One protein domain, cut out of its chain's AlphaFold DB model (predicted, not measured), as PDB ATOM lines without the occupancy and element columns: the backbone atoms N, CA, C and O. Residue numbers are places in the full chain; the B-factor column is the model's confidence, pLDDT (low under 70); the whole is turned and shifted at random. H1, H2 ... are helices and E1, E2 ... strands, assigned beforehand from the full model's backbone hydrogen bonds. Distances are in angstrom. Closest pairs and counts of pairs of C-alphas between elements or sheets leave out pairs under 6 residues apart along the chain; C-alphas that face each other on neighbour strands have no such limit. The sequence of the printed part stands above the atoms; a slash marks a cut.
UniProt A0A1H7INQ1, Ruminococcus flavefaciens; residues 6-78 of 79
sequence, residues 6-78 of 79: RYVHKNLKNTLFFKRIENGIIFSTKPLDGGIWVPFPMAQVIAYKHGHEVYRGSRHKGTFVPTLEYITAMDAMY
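Overview. This is residues 6 to 78 of the 79 residues of a protein of Ruminococcus flavefaciens (UniProt A0A1H7INQ1). A small sheet, E1 - E4 - E5, and a separate hairpin, E2 and E3, make a flat body with long loops, from which residues 67 to 78, with helix H1, stick out. The 73 printed residues, under half in named elements, run E1 E2 E3 E4 E5 H1; the class is mixed and both sheets are antiparallel. The whole is loose, radius of gyration of the C-alphas 14.4 A, spanning 41 by 31 by 17 A.

Arrangement. Inner strand E4, residues 46 to 49, has edge strands E1, residues 6 to 8, and E5, residues 52 to 56, as antiparallel neighbours; E4 and E5 form a hairpin. N 6 and O 48, and N 47 and O 55, are within hydrogen-bond range, each 2.9 A. In the hairpin of E2, residues 17 to 21, and E3, residues 24 to 28, so are N 19 and O 26, 2.9 A. H1, residues 68 to 77, is not on the three-stranded sheet; its every O i to N i+4 pair is within range.

Along the chain. E1 begins at C-alpha 6 (-18.667, -22.761, -4.794); H1, 14.5 A long, ends at C-alpha 77 (-37.307, -38.015, -21.753). E2 measures 13.3 A, E3 13.5 A.

Size, cuts and confidence. The farthest C-alphas, Glu 22 and Glu 69, are 42.3 A apart. Links E3 to E4 and E5 to H1 are long. The printed part has no cut; residue 78 is under pLDDT 70.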
ATOM      1  N   ARG A   6     -17.575 -21.888  -4.348       92.50
ATOM      2  CA  ARG A   6     -18.667 -22.761  -4.794       92.50
ATOM      3  C   ARG A   6     -19.929 -22.453  -4.012       92.50
ATOM      4  O   ARG A   6     -19.925 -22.552  -2.791       92.50
ATOM      5  N   TYR A   7     -21.005 -22.138  -4.716       95.38
ATOM      6  CA  TYR A   7     -22.326 -21.947  -4.126       95.38
ATOM      7  C   TYR A   7     -23.157 -23.199  -4.364       95.38
ATOM      8  O   TYR A   7     -23.246 -23.682  -5.490       95.38
ATOM      9  N   VAL A   8     -23.750 -23.732  -3.300       97.06
ATOM     10  CA  VAL A   8     -24.543 -24.960  -3.346       97.06
ATOM     11  C   VAL A   8     -25.926 -24.673  -2.777       97.06
ATOM     12  O   VAL A   8     -26.063 -24.051  -1.722       97.06
ATOM     13  N   HIS A   9     -26.957 -25.108  -3.495       97.44
ATOM     14  CA  HIS A   9     -28.360 -24.904  -3.152       97.44
ATOM     15  C   HIS A   9     -29.192 -26.076  -3.673       97.44
ATOM     16  O   HIS A   9     -28.863 -26.667  -4.701       97.44
ATOM     17  N   LYS A  10     -30.274 -26.404  -2.963       96.56
ATOM     18  CA  LYS A  10     -31.327 -27.275  -3.485       96.56
ATOM     19  C   LYS A  10     -32.697 -26.776  -3.051       96.56
ATOM     20  O   LYS A  10     -32.878 -26.332  -1.915       96.56
ATOM     21  N   ASN A  11     -33.681 -26.934  -3.922       95.94
ATOM     22  CA  ASN A  11     -35.090 -26.659  -3.643       95.94
ATOM     23  C   ASN A  11     -35.992 -27.895  -3.793       95.94
ATOM     24  O   ASN A  11     -37.155 -27.810  -3.407       95.94
ATOM     25  N   LEU A  12     -35.473 -29.031  -4.271       95.31
ATOM     26  CA  LEU A  12     -36.184 -30.308  -4.347       95.31
ATOM     27  C   LEU A  12     -35.676 -31.274  -3.263       95.31
ATOM     28  O   LEU A  12     -34.473 -31.401  -3.019       95.31
ATOM     29  N   LYS A  13     -36.594 -31.956  -2.575       93.44
ATOM     30  CA  LYS A  13     -36.245 -32.931  -1.530       93.44
ATOM     31  C   LYS A  13     -35.492 -34.121  -2.132       93.44
ATOM     32  O   LYS A  13     -35.727 -34.481  -3.273       93.44
ATOM     33  N   ASN A  14     -34.602 -34.730  -1.346       93.25
ATOM     34  CA  ASN A  14     -33.887 -35.974  -1.684       93.25
ATOM     35  C   ASN A  14     -33.056 -35.961  -2.986       93.25
ATOM     36  O   ASN A  14     -32.760 -37.020  -3.518       93.25
ATOM     37  N   THR A  15     -32.632 -34.789  -3.471       95.44
ATOM     38  CA  THR A  15     -31.881 -34.651  -4.741       95.44
ATOM     39  C   THR A  15     -30.462 -34.122  -4.593       95.44
ATOM     40  O   THR A  15     -29.785 -33.912  -5.591       95.44
ATOM     41  N   LEU A  16     -30.001 -33.860  -3.367       97.94
ATOM     42  CA  LEU A  16     -28.628 -33.417  -3.136       97.94
ATOM     43  C   LEU A  16     -28.155 -33.805  -1.742       97.94
ATOM     44  O   LEU A  16     -28.840 -33.550  -0.736       97.94
ATOM     45  N   PHE A  17     -26.960 -34.376  -1.721       98.19
ATOM     46  CA  PHE A  17     -26.260 -34.900  -0.563       98.19
ATOM     47  C   PHE A  17     -24.818 -34.403  -0.581       98.19
ATOM     48  O   PHE A  17     -24.286 -34.028  -1.630       98.19
ATOM     49  N   PHE A  18     -24.178 -34.427   0.581       97.31
ATOM     50  CA  PHE A  18     -22.753 -34.173   0.691       97.31
ATOM     51  C   PHE A  18     -22.071 -35.199   1.594       97.31
ATOM     52  O   PHE A  18     -22.674 -35.719   2.534       97.31
ATOM     53  N   LYS A  19     -20.798 -35.464   1.314       96.75
ATOM     54  CA  LYS A  19     -19.907 -36.302   2.118       96.75
ATOM     55  C   LYS A  19     -18.650 -35.501   2.430       96.75
ATOM     56  O   LYS A  19     -18.049 -34.913   1.529       96.75
ATOM     57  N   ARG A  20     -18.269 -35.446   3.709       93.88
ATOM     58  CA  ARG A  20     -16.975 -34.886   4.125       93.88
ATOM     59  C   ARG A  20     -15.897 -35.941   3.901       93.88
ATOM     60  O   ARG A  20     -16.093 -37.100   4.252       93.88
ATOM     61  N   ILE A  21     -14.790 -35.523   3.310       92.38
ATOM     62  CA  ILE A  21     -13.576 -36.320   3.140       92.38
ATOM     63  C   ILE A  21     -12.413 -35.571   3.792       92.38
ATOM     64  O   ILE A  21     -12.561 -34.400   4.141       92.38
ATOM     65  N   GLU A  22     -11.263 -36.230   3.936       88.12
ATOM     66  CA  GLU A  22     -10.082 -35.675   4.612       88.12
ATOM     67  C   GLU A  22      -9.722 -34.260   4.122       88.12
ATOM     68  O   GLU A  22      -9.557 -33.354   4.930       88.12
ATOM     69  N   ASN A  23      -9.729 -34.043   2.802       84.31
ATOM     70  CA  ASN A  23      -9.317 -32.779   2.183       84.31
ATOM     71  C   ASN A  23     -10.454 -32.029   1.466       84.31
ATOM     72  O   ASN A  23     -10.215 -31.304   0.498       84.31
ATOM     73  N   GLY A  24     -11.710 -32.193   1.900       89.56
ATOM     74  CA  GLY A  24     -12.803 -31.396   1.345       89.56
ATOM     75  C   GLY A  24     -14.206 -31.969   1.501       89.56
ATOM     76  O   GLY A  24     -14.519 -32.745   2.403       89.56
ATOM     77  N   ILE A  25     -15.082 -31.537   0.597       93.81
ATOM     78  CA  ILE A  25     -16.475 -31.974   0.525       93.81
ATOM     79  C   ILE A  25     -16.782 -32.425  -0.897       93.81
ATOM     80  O   ILE A  25     -16.477 -31.721  -1.863       93.81
ATOM     81  N   ILE A  26     -17.449 -33.571  -0.997       95.56
ATOM     82  CA  ILE A  26     -18.066 -34.056  -2.225       95.56
ATOM     83  C   ILE A  26     -19.559 -33.752  -2.152       95.56
ATOM     84  O   ILE A  26     -20.199 -34.034  -1.140       95.56
ATOM     85  N   PHE A  27     -20.110 -33.204  -3.232       96.88
ATOM     86  CA  PHE A  27     -21.546 -33.025  -3.425       96.88
ATOM     87  C   PHE A  27     -22.005 -33.936  -4.554       96.88
ATOM     88  O   PHE A  27     -21.312 -34.061  -5.561       96.88
ATOM     89  N   SER A  28     -23.166 -34.562  -4.398       97.62
ATOM     90  CA  SER A  28     -23.748 -35.392  -5.449       97.62
ATOM     91  C   SER A  28     -25.261 -35.460  -5.308       97.62
ATOM     92  O   SER A  28     -25.802 -35.380  -4.199       97.62
ATOM     93  N   THR A  29     -25.951 -35.621  -6.435       96.69
ATOM     94  CA  THR A  29     -27.410 -35.772  -6.462       96.69
ATOM     95  C   THR A  29     -27.878 -37.117  -5.910       96.69
ATOM     96  O   THR A  29     -29.017 -37.242  -5.463       96.69
ATOM     97  N   LYS A  30     -26.970 -38.095  -5.852       96.25
ATOM     98  CA  LYS A  30     -27.130 -39.398  -5.197       96.25
ATOM     99  C   LYS A  30     -25.834 -39.803  -4.480       96.25
ATOM    100  O   LYS A  30     -24.759 -39.444  -4.967       96.25
ATOM    101  N   PRO A  31     -25.888 -40.547  -3.361       97.06
ATOM    102  CA  PRO A  31     -24.698 -41.176  -2.789       97.06
ATOM    103  C   PRO A  31     -23.913 -41.943  -3.860       97.06
ATOM    104  O   PRO A  31     -24.506 -42.672  -4.654       97.06
ATOM    105  N   LEU A  32     -22.596 -41.738  -3.915       97.31
ATOM    106  CA  LEU A  32     -21.732 -42.379  -4.919       97.31
ATOM    107  C   LEU A  32     -21.107 -43.689  -4.419       97.31
ATOM    108  O   LEU A  32     -20.579 -44.461  -5.209       97.31
ATOM    109  N   ASP A  33     -21.156 -43.923  -3.110       97.00
ATOM    110  CA  ASP A  33     -20.589 -45.083  -2.429       97.00
ATOM    111  C   ASP A  33     -21.381 -45.386  -1.143       97.00
ATOM    112  O   ASP A  33     -22.264 -44.618  -0.752       97.00
ATOM    113  N   GLY A  34     -21.048 -46.491  -0.465       96.44
ATOM    114  CA  GLY A  34     -21.651 -46.893   0.815       96.44
ATOM    115  C   GLY A  34     -21.177 -46.095   2.040       96.44
ATOM    116  O   GLY A  34     -21.381 -46.535   3.167       96.44
ATOM    117  N   GLY A  35     -20.496 -44.962   1.847       95.94
ATOM    118  CA  GLY A  35     -20.061 -44.100   2.943       95.94
ATOM    119  C   GLY A  35     -21.198 -43.275   3.556       95.94
ATOM    120  O   GLY A  35     -22.360 -43.366   3.167       95.94
ATOM    121  N   ILE A  36     -20.849 -42.409   4.510       96.94
ATOM    122  CA  ILE A  36     -21.822 -41.537   5.179       96.94
ATOM    123  C   ILE A  36     -22.095 -40.304   4.311       96.94
ATOM    124  O   ILE A  36     -21.272 -39.391   4.220       96.94
ATOM    125  N   TRP A  37     -23.278 -40.273   3.705       98.06
ATOM    126  CA  TRP A  37     -23.791 -39.137   2.943       98.06
ATOM    127  C   TRP A  37     -24.893 -38.428   3.724       98.06
ATOM    128  O   TRP A  37     -25.861 -39.045   4.163       98.06
ATOM    129  N   VAL A  38     -24.766 -37.111   3.876       97.44
ATOM    130  CA  VAL A  38     -25.728 -36.280   4.605       97.44
ATOM    131  C   VAL A  38     -26.597 -35.515   3.604       97.44
ATOM    132  O   VAL A  38     -26.058 -34.890   2.686       97.44
ATOM    133  N   PRO A  39     -27.933 -35.506   3.752       97.19
ATOM    134  CA  PRO A  39     -28.796 -34.666   2.929       97.19
ATOM    135  C   PRO A  39     -28.417 -33.185   3.054       97.19
ATOM    136  O   PRO A  39     -28.352 -32.634   4.153       97.19
ATOM    137  N   PHE A  40     -28.210 -32.507   1.923       97.12
ATOM    138  CA  PHE A  40     -27.890 -31.078   1.934       97.12
ATOM    139  C   PHE A  40     -29.102 -30.240   2.414       97.12
ATOM    140  O   PHE A  40     -30.240 -30.664   2.195       97.12
ATOM    141  N   PRO A  41     -28.930 -29.077   3.067       96.38
ATOM    142  CA  PRO A  41     -30.057 -28.261   3.526       96.38
ATOM    143  C   PRO A  41     -31.014 -27.824   2.404       96.38
ATOM    144  O   PRO A  41     -30.592 -27.462   1.311       96.38
ATOM    145  N   MET A  42     -32.321 -27.858   2.683       96.94
ATOM    146  CA  MET A  42     -33.368 -27.401   1.760       96.94
ATOM    147  C   MET A  42     -33.497 -25.880   1.754       96.94
ATOM    148  O   MET A  42     -33.472 -25.263   2.822       96.94
ATOM    149  N   ALA A  43     -33.744 -25.320   0.566       96.88
ATOM    150  CA  ALA A  43     -34.113 -23.924   0.340       96.88
ATOM    151  C   ALA A  43     -33.168 -22.940   1.048       96.88
ATOM    152  O   ALA A  43     -33.597 -21.975   1.680       96.88
ATOM    153  N   GLN A  44     -31.870 -23.231   0.992       97.19
ATOM    154  CA  GLN A  44     -30.814 -22.455   1.631       97.19
ATOM    155  C   GLN A  44     -29.558 -22.539   0.772       97.19
ATOM    156  O   GLN A  44     -29.141 -23.634   0.395       97.19
ATOM    157  N   VAL A  45     -28.963 -21.390   0.455       96.81
ATOM    158  CA  VAL A  45     -27.670 -21.336  -0.231       96.81
ATOM    159  C   VAL A  45     -26.543 -21.379   0.795       96.81
ATOM    160  O   VAL A  45     -26.614 -20.718   1.836       96.81
ATOM    161  N   ILE A  46     -25.503 -22.152   0.500       97.69
ATOM    162  CA  ILE A  46     -24.269 -22.192   1.287       97.69
ATOM    163  C   ILE A  46     -23.098 -22.011   0.328       97.69
ATOM    164  O   ILE A  46     -23.031 -22.686  -0.701       97.69
ATOM    165  N   ALA A  47     -22.195 -21.090   0.656       96.12
ATOM    166  CA  ALA A  47     -20.974 -20.875  -0.105       96.12
ATOM    167  C   ALA A  47     -19.792 -21.552   0.587       96.12
ATOM    168  O   ALA A  47     -19.619 -21.447   1.804       96.12
ATOM    169  N   TYR A  48     -18.955 -22.200  -0.214       93.69
ATOM    170  CA  TYR A  48     -17.747 -22.880   0.214       93.69
ATOM    171  C   TYR A  48     -16.523 -22.282  -0.473       93.69
ATOM    172  O   TYR A  48     -16.552 -21.987  -1.669       93.69
ATOM    173  N   LYS A  49     -15.424 -22.166   0.269       92.25
ATOM    174  CA  LYS A  49     -14.103 -21.788  -0.235       92.25
ATOM    175  C   LYS A  49     -13.067 -22.730   0.369       92.25
ATOM    176  O   LYS A  49     -13.035 -22.906   1.582       92.25
ATOM    177  N   HIS A  50     -12.261 -23.368  -0.479       89.00
ATOM    178  CA  HIS A  50     -11.274 -24.382  -0.067       89.00
ATOM    179  C   HIS A  50     -11.865 -25.488   0.836       89.00
ATOM    180  O   HIS A  50     -11.272 -25.873   1.831       89.00
ATOM    181  N   GLY A  51     -13.081 -25.962   0.532       86.62
ATOM    182  CA  GLY A  51     -13.755 -27.008   1.319       86.62
ATOM    183  C   GLY A  51     -14.408 -26.529   2.623       86.62
ATOM    184  O   GLY A  51     -15.159 -27.290   3.237       86.62
ATOM    185  N   HIS A  52     -14.206 -25.269   3.013       89.75
ATOM    186  CA  HIS A  52     -14.813 -24.673   4.199       89.75
ATOM    187  C   HIS A  52     -16.041 -23.853   3.834       89.75
ATOM    188  O   HIS A  52     -16.046 -23.129   2.843       89.75
ATOM    189  N   GLU A  53     -17.080 -23.954   4.653       93.62
ATOM    190  CA  GLU A  53     -18.225 -23.054   4.577       93.62
ATOM    191  C   GLU A  53     -17.777 -21.638   4.951       93.62
ATOM    192  O   GLU A  53     -17.187 -21.434   6.007       93.62
ATOM    193  N   VAL A  54     -18.049 -20.672   4.077       95.56
ATOM    194  CA  VAL A  54     -17.710 -19.253   4.285       95.56
ATOM    195  C   VAL A  54     -18.940 -18.355   4.342       95.56
ATOM    196  O   VAL A  54     -18.846 -17.209   4.765       95.56
ATOM    197  N   TYR A  55     -20.097 -18.863   3.915       96.81
ATOM    198  CA  TYR A  55     -21.362 -18.149   3.992       96.81
ATOM    199  C   TYR A  55     -22.534 -19.122   4.045       96.81
ATOM    200  O   TYR A  55     -22.550 -20.131   3.339       96.81
ATOM    201  N   ARG A  56     -23.556 -18.754   4.820       97.75
ATOM    202  CA  ARG A  56     -24.841 -19.443   4.890       97.75
ATOM    203  C   ARG A  56     -25.962 -18.420   4.797       97.75
ATOM    204  O   ARG A  56     -26.117 -17.585   5.683       97.75
ATOM    205  N   GLY A  57     -26.746 -18.504   3.727       96.50
ATOM    206  CA  GLY A  57     -27.911 -17.645   3.543       96.50
ATOM    207  C   GLY A  57     -29.071 -18.037   4.455       96.50
ATOM    208  O   GLY A  57     -29.080 -19.113   5.059       96.50
ATOM    209  N   SER A  58     -30.093 -17.190   4.527       96.94
ATOM    210  CA  SER A  58     -31.346 -17.529   5.208       96.94
ATOM    211  C   SER A  58     -32.125 -18.592   4.433       96.94
ATOM    212  O   SER A  58     -32.052 -18.672   3.205       96.94
ATOM    213  N   ARG A  59     -32.900 -19.413   5.151       95.81
ATOM    214  CA  ARG A  59     -33.850 -20.331   4.512       95.81
ATOM    215  C   ARG A  59     -34.992 -19.542   3.878       95.81
ATOM    216  O   ARG A  59     -35.540 -18.643   4.512       95.81
ATOM    217  N   HIS A  60     -35.387 -19.919   2.669       94.25
ATOM    218  CA  HIS A  60     -36.575 -19.388   2.002       94.25
ATOM    219  C   HIS A  60     -37.676 -20.457   1.892       94.25
ATOM    220  O   HIS A  60     -37.459 -21.632   2.182       94.25
ATOM    221  N   LYS A  61     -38.883 -20.051   1.479       92.06
ATOM    222  CA  LYS A  61     -40.065 -20.935   1.383       92.06
ATOM    223  C   LYS A  61     -40.251 -21.600   0.008       92.06
ATOM    224  O   LYS A  61     -41.196 -22.350  -0.192       92.06
ATOM    225  N   GLY A  62     -39.364 -21.315  -0.943       92.06
ATOM    226  CA  GLY A  62     -39.480 -21.756  -2.337       92.06
ATOM    227  C   GLY A  62     -38.985 -23.185  -2.541       92.06
ATOM    228  O   GLY A  62     -37.885 -23.379  -3.053       92.06
ATOM    229  N   THR A  63     -39.771 -24.174  -2.117       93.94
ATOM    230  CA  THR A  63     -39.513 -25.590  -2.413       93.94
ATOM    231  C   THR A  63     -40.195 -26.001  -3.710       93.94
ATOM    232  O   THR A  63     -41.371 -25.701  -3.900       93.94
ATOM    233  N   PHE A  64     -39.484 -26.730  -4.566       93.38
ATOM    234  CA  PHE A  64     -40.069 -27.348  -5.747       93.38
ATOM    235  C   PHE A  64     -40.772 -28.652  -5.357       93.38
ATOM    236  O   PHE A  64     -40.189 -29.506  -4.681       93.38
ATOM    237  N   VAL A  65     -42.029 -28.783  -5.778       93.38
ATOM    238  CA  VAL A  65     -42.851 -29.984  -5.617       93.38
ATOM    239  C   VAL A  65     -43.238 -30.439  -7.024       93.38
ATOM    240  O   VAL A  65     -43.989 -29.720  -7.685       93.38
ATOM    241  N   PRO A  66     -42.703 -31.573  -7.506       89.75
ATOM    242  CA  PRO A  66     -43.027 -32.088  -8.829       89.75
ATOM    243  C   PRO A  66     -44.531 -32.328  -8.970       89.75
ATOM    244  O   PRO A  66     -45.148 -32.936  -8.094       89.75
ATOM    245  N   THR A  67     -45.118 -31.860 -10.071       93.94
ATOM    246  CA  THR A  67     -46.480 -32.233 -10.466       93.94
ATOM    247  C   THR A  67     -46.464 -33.587 -11.171       93.94
ATOM    248  O   THR A  67     -45.415 -34.040 -11.633       93.94
ATOM    249  N   LEU A  68     -47.629 -34.229 -11.296       92.50
ATOM    250  CA  LEU A  68     -47.749 -35.458 -12.084       92.50
ATOM    251  C   LEU A  68     -47.292 -35.237 -13.532       92.50
ATOM    252  O   LEU A  68     -46.529 -36.033 -14.058       92.50
ATOM    253  N   GLU A  69     -47.682 -34.112 -14.128       91.94
ATOM    254  CA  GLU A  69     -47.255 -33.710 -15.471       91.94
ATOM    255  C   GLU A  69     -45.729 -33.625 -15.598       91.94
ATOM    256  O   GLU A  69     -45.159 -34.171 -16.539       91.94
ATOM    257  N   TYR A  70     -45.051 -33.005 -14.624       87.81
ATOM    258  CA  TYR A  70     -43.589 -32.944 -14.604       87.81
ATOM    259  C   TYR A  70     -42.966 -34.345 -14.551       87.81
ATOM    260  O   TYR A  70     -41.998 -34.611 -15.258       87.81
ATOM    261  N   ILE A  71     -43.514 -35.235 -13.718       87.94
ATOM    262  CA  ILE A  71     -43.019 -36.610 -13.573       87.94
ATOM    263  C   ILE A  71     -43.174 -37.359 -14.900       87.94
ATOM    264  O   ILE A  71     -42.193 -37.885 -15.414       87.94
ATOM    265  N   THR A  72     -44.365 -37.327 -15.500       89.50
ATOM    266  CA  THR A  72     -44.641 -37.989 -16.782       89.50
ATOM    267  C   THR A  72     -43.759 -37.453 -17.912       89.50
ATOM    268  O   THR A  72     -43.257 -38.231 -18.720       89.50
ATOM    269  N   ALA A  73     -43.529 -36.137 -17.963       87.12
ATOM    270  CA  ALA A  73     -42.641 -35.533 -18.952       87.12
ATOM    271  C   ALA A  73     -41.176 -35.965 -18.769       87.12
ATOM    272  O   ALA A  73     -40.484 -36.198 -19.756       87.12
ATOM    273  N   MET A  74     -40.697 -36.091 -17.525       85.31
ATOM    274  CA  MET A  74     -39.356 -36.614 -17.250       85.31
ATOM    275  C   MET A  74     -39.221 -38.075 -17.662       85.31
ATOM    276  O   MET A  74     -38.264 -38.399 -18.358       85.31
ATOM    277  N   ASP A  75     -40.180 -38.930 -17.307       85.69
ATOM    278  CA  ASP A  75     -40.153 -40.350 -17.681       85.69
ATOM    279  C   ASP A  75     -40.095 -40.536 -19.206       85.69
ATOM    280  O   ASP A  75     -39.345 -41.372 -19.696       85.69
ATOM    281  N   ALA A  76     -40.809 -39.703 -19.970       84.56
ATOM    282  CA  ALA A  76     -40.768 -39.733 -21.433       84.56
ATOM    283  C   ALA A  76     -39.426 -39.270 -22.038       84.56
ATOM    284  O   ALA A  76     -39.129 -39.607 -23.183       84.56
ATOM    285  N   MET A  77     -38.625 -38.486 -21.304       79.75
ATOM    286  CA  MET A  77     -37.307 -38.015 -21.753       79.75
ATOM    287  C   MET A  77     -36.156 -38.960 -21.380       79.75
ATOM    288  O   MET A  77     -35.076 -38.849 -21.961       79.75
ATOM    289  N   TYR A  78     -36.364 -39.885 -20.442       65.94
ATOM    290  CA  TYR A  78     -35.415 -40.952 -20.122       65.94
ATOM    291  C   TYR A  78     -35.682 -42.180 -21.015       65.94
ATOM    292  O   TYR A  78     -36.259 -43.166 -20.559       65.94
TER     293      TYR A  78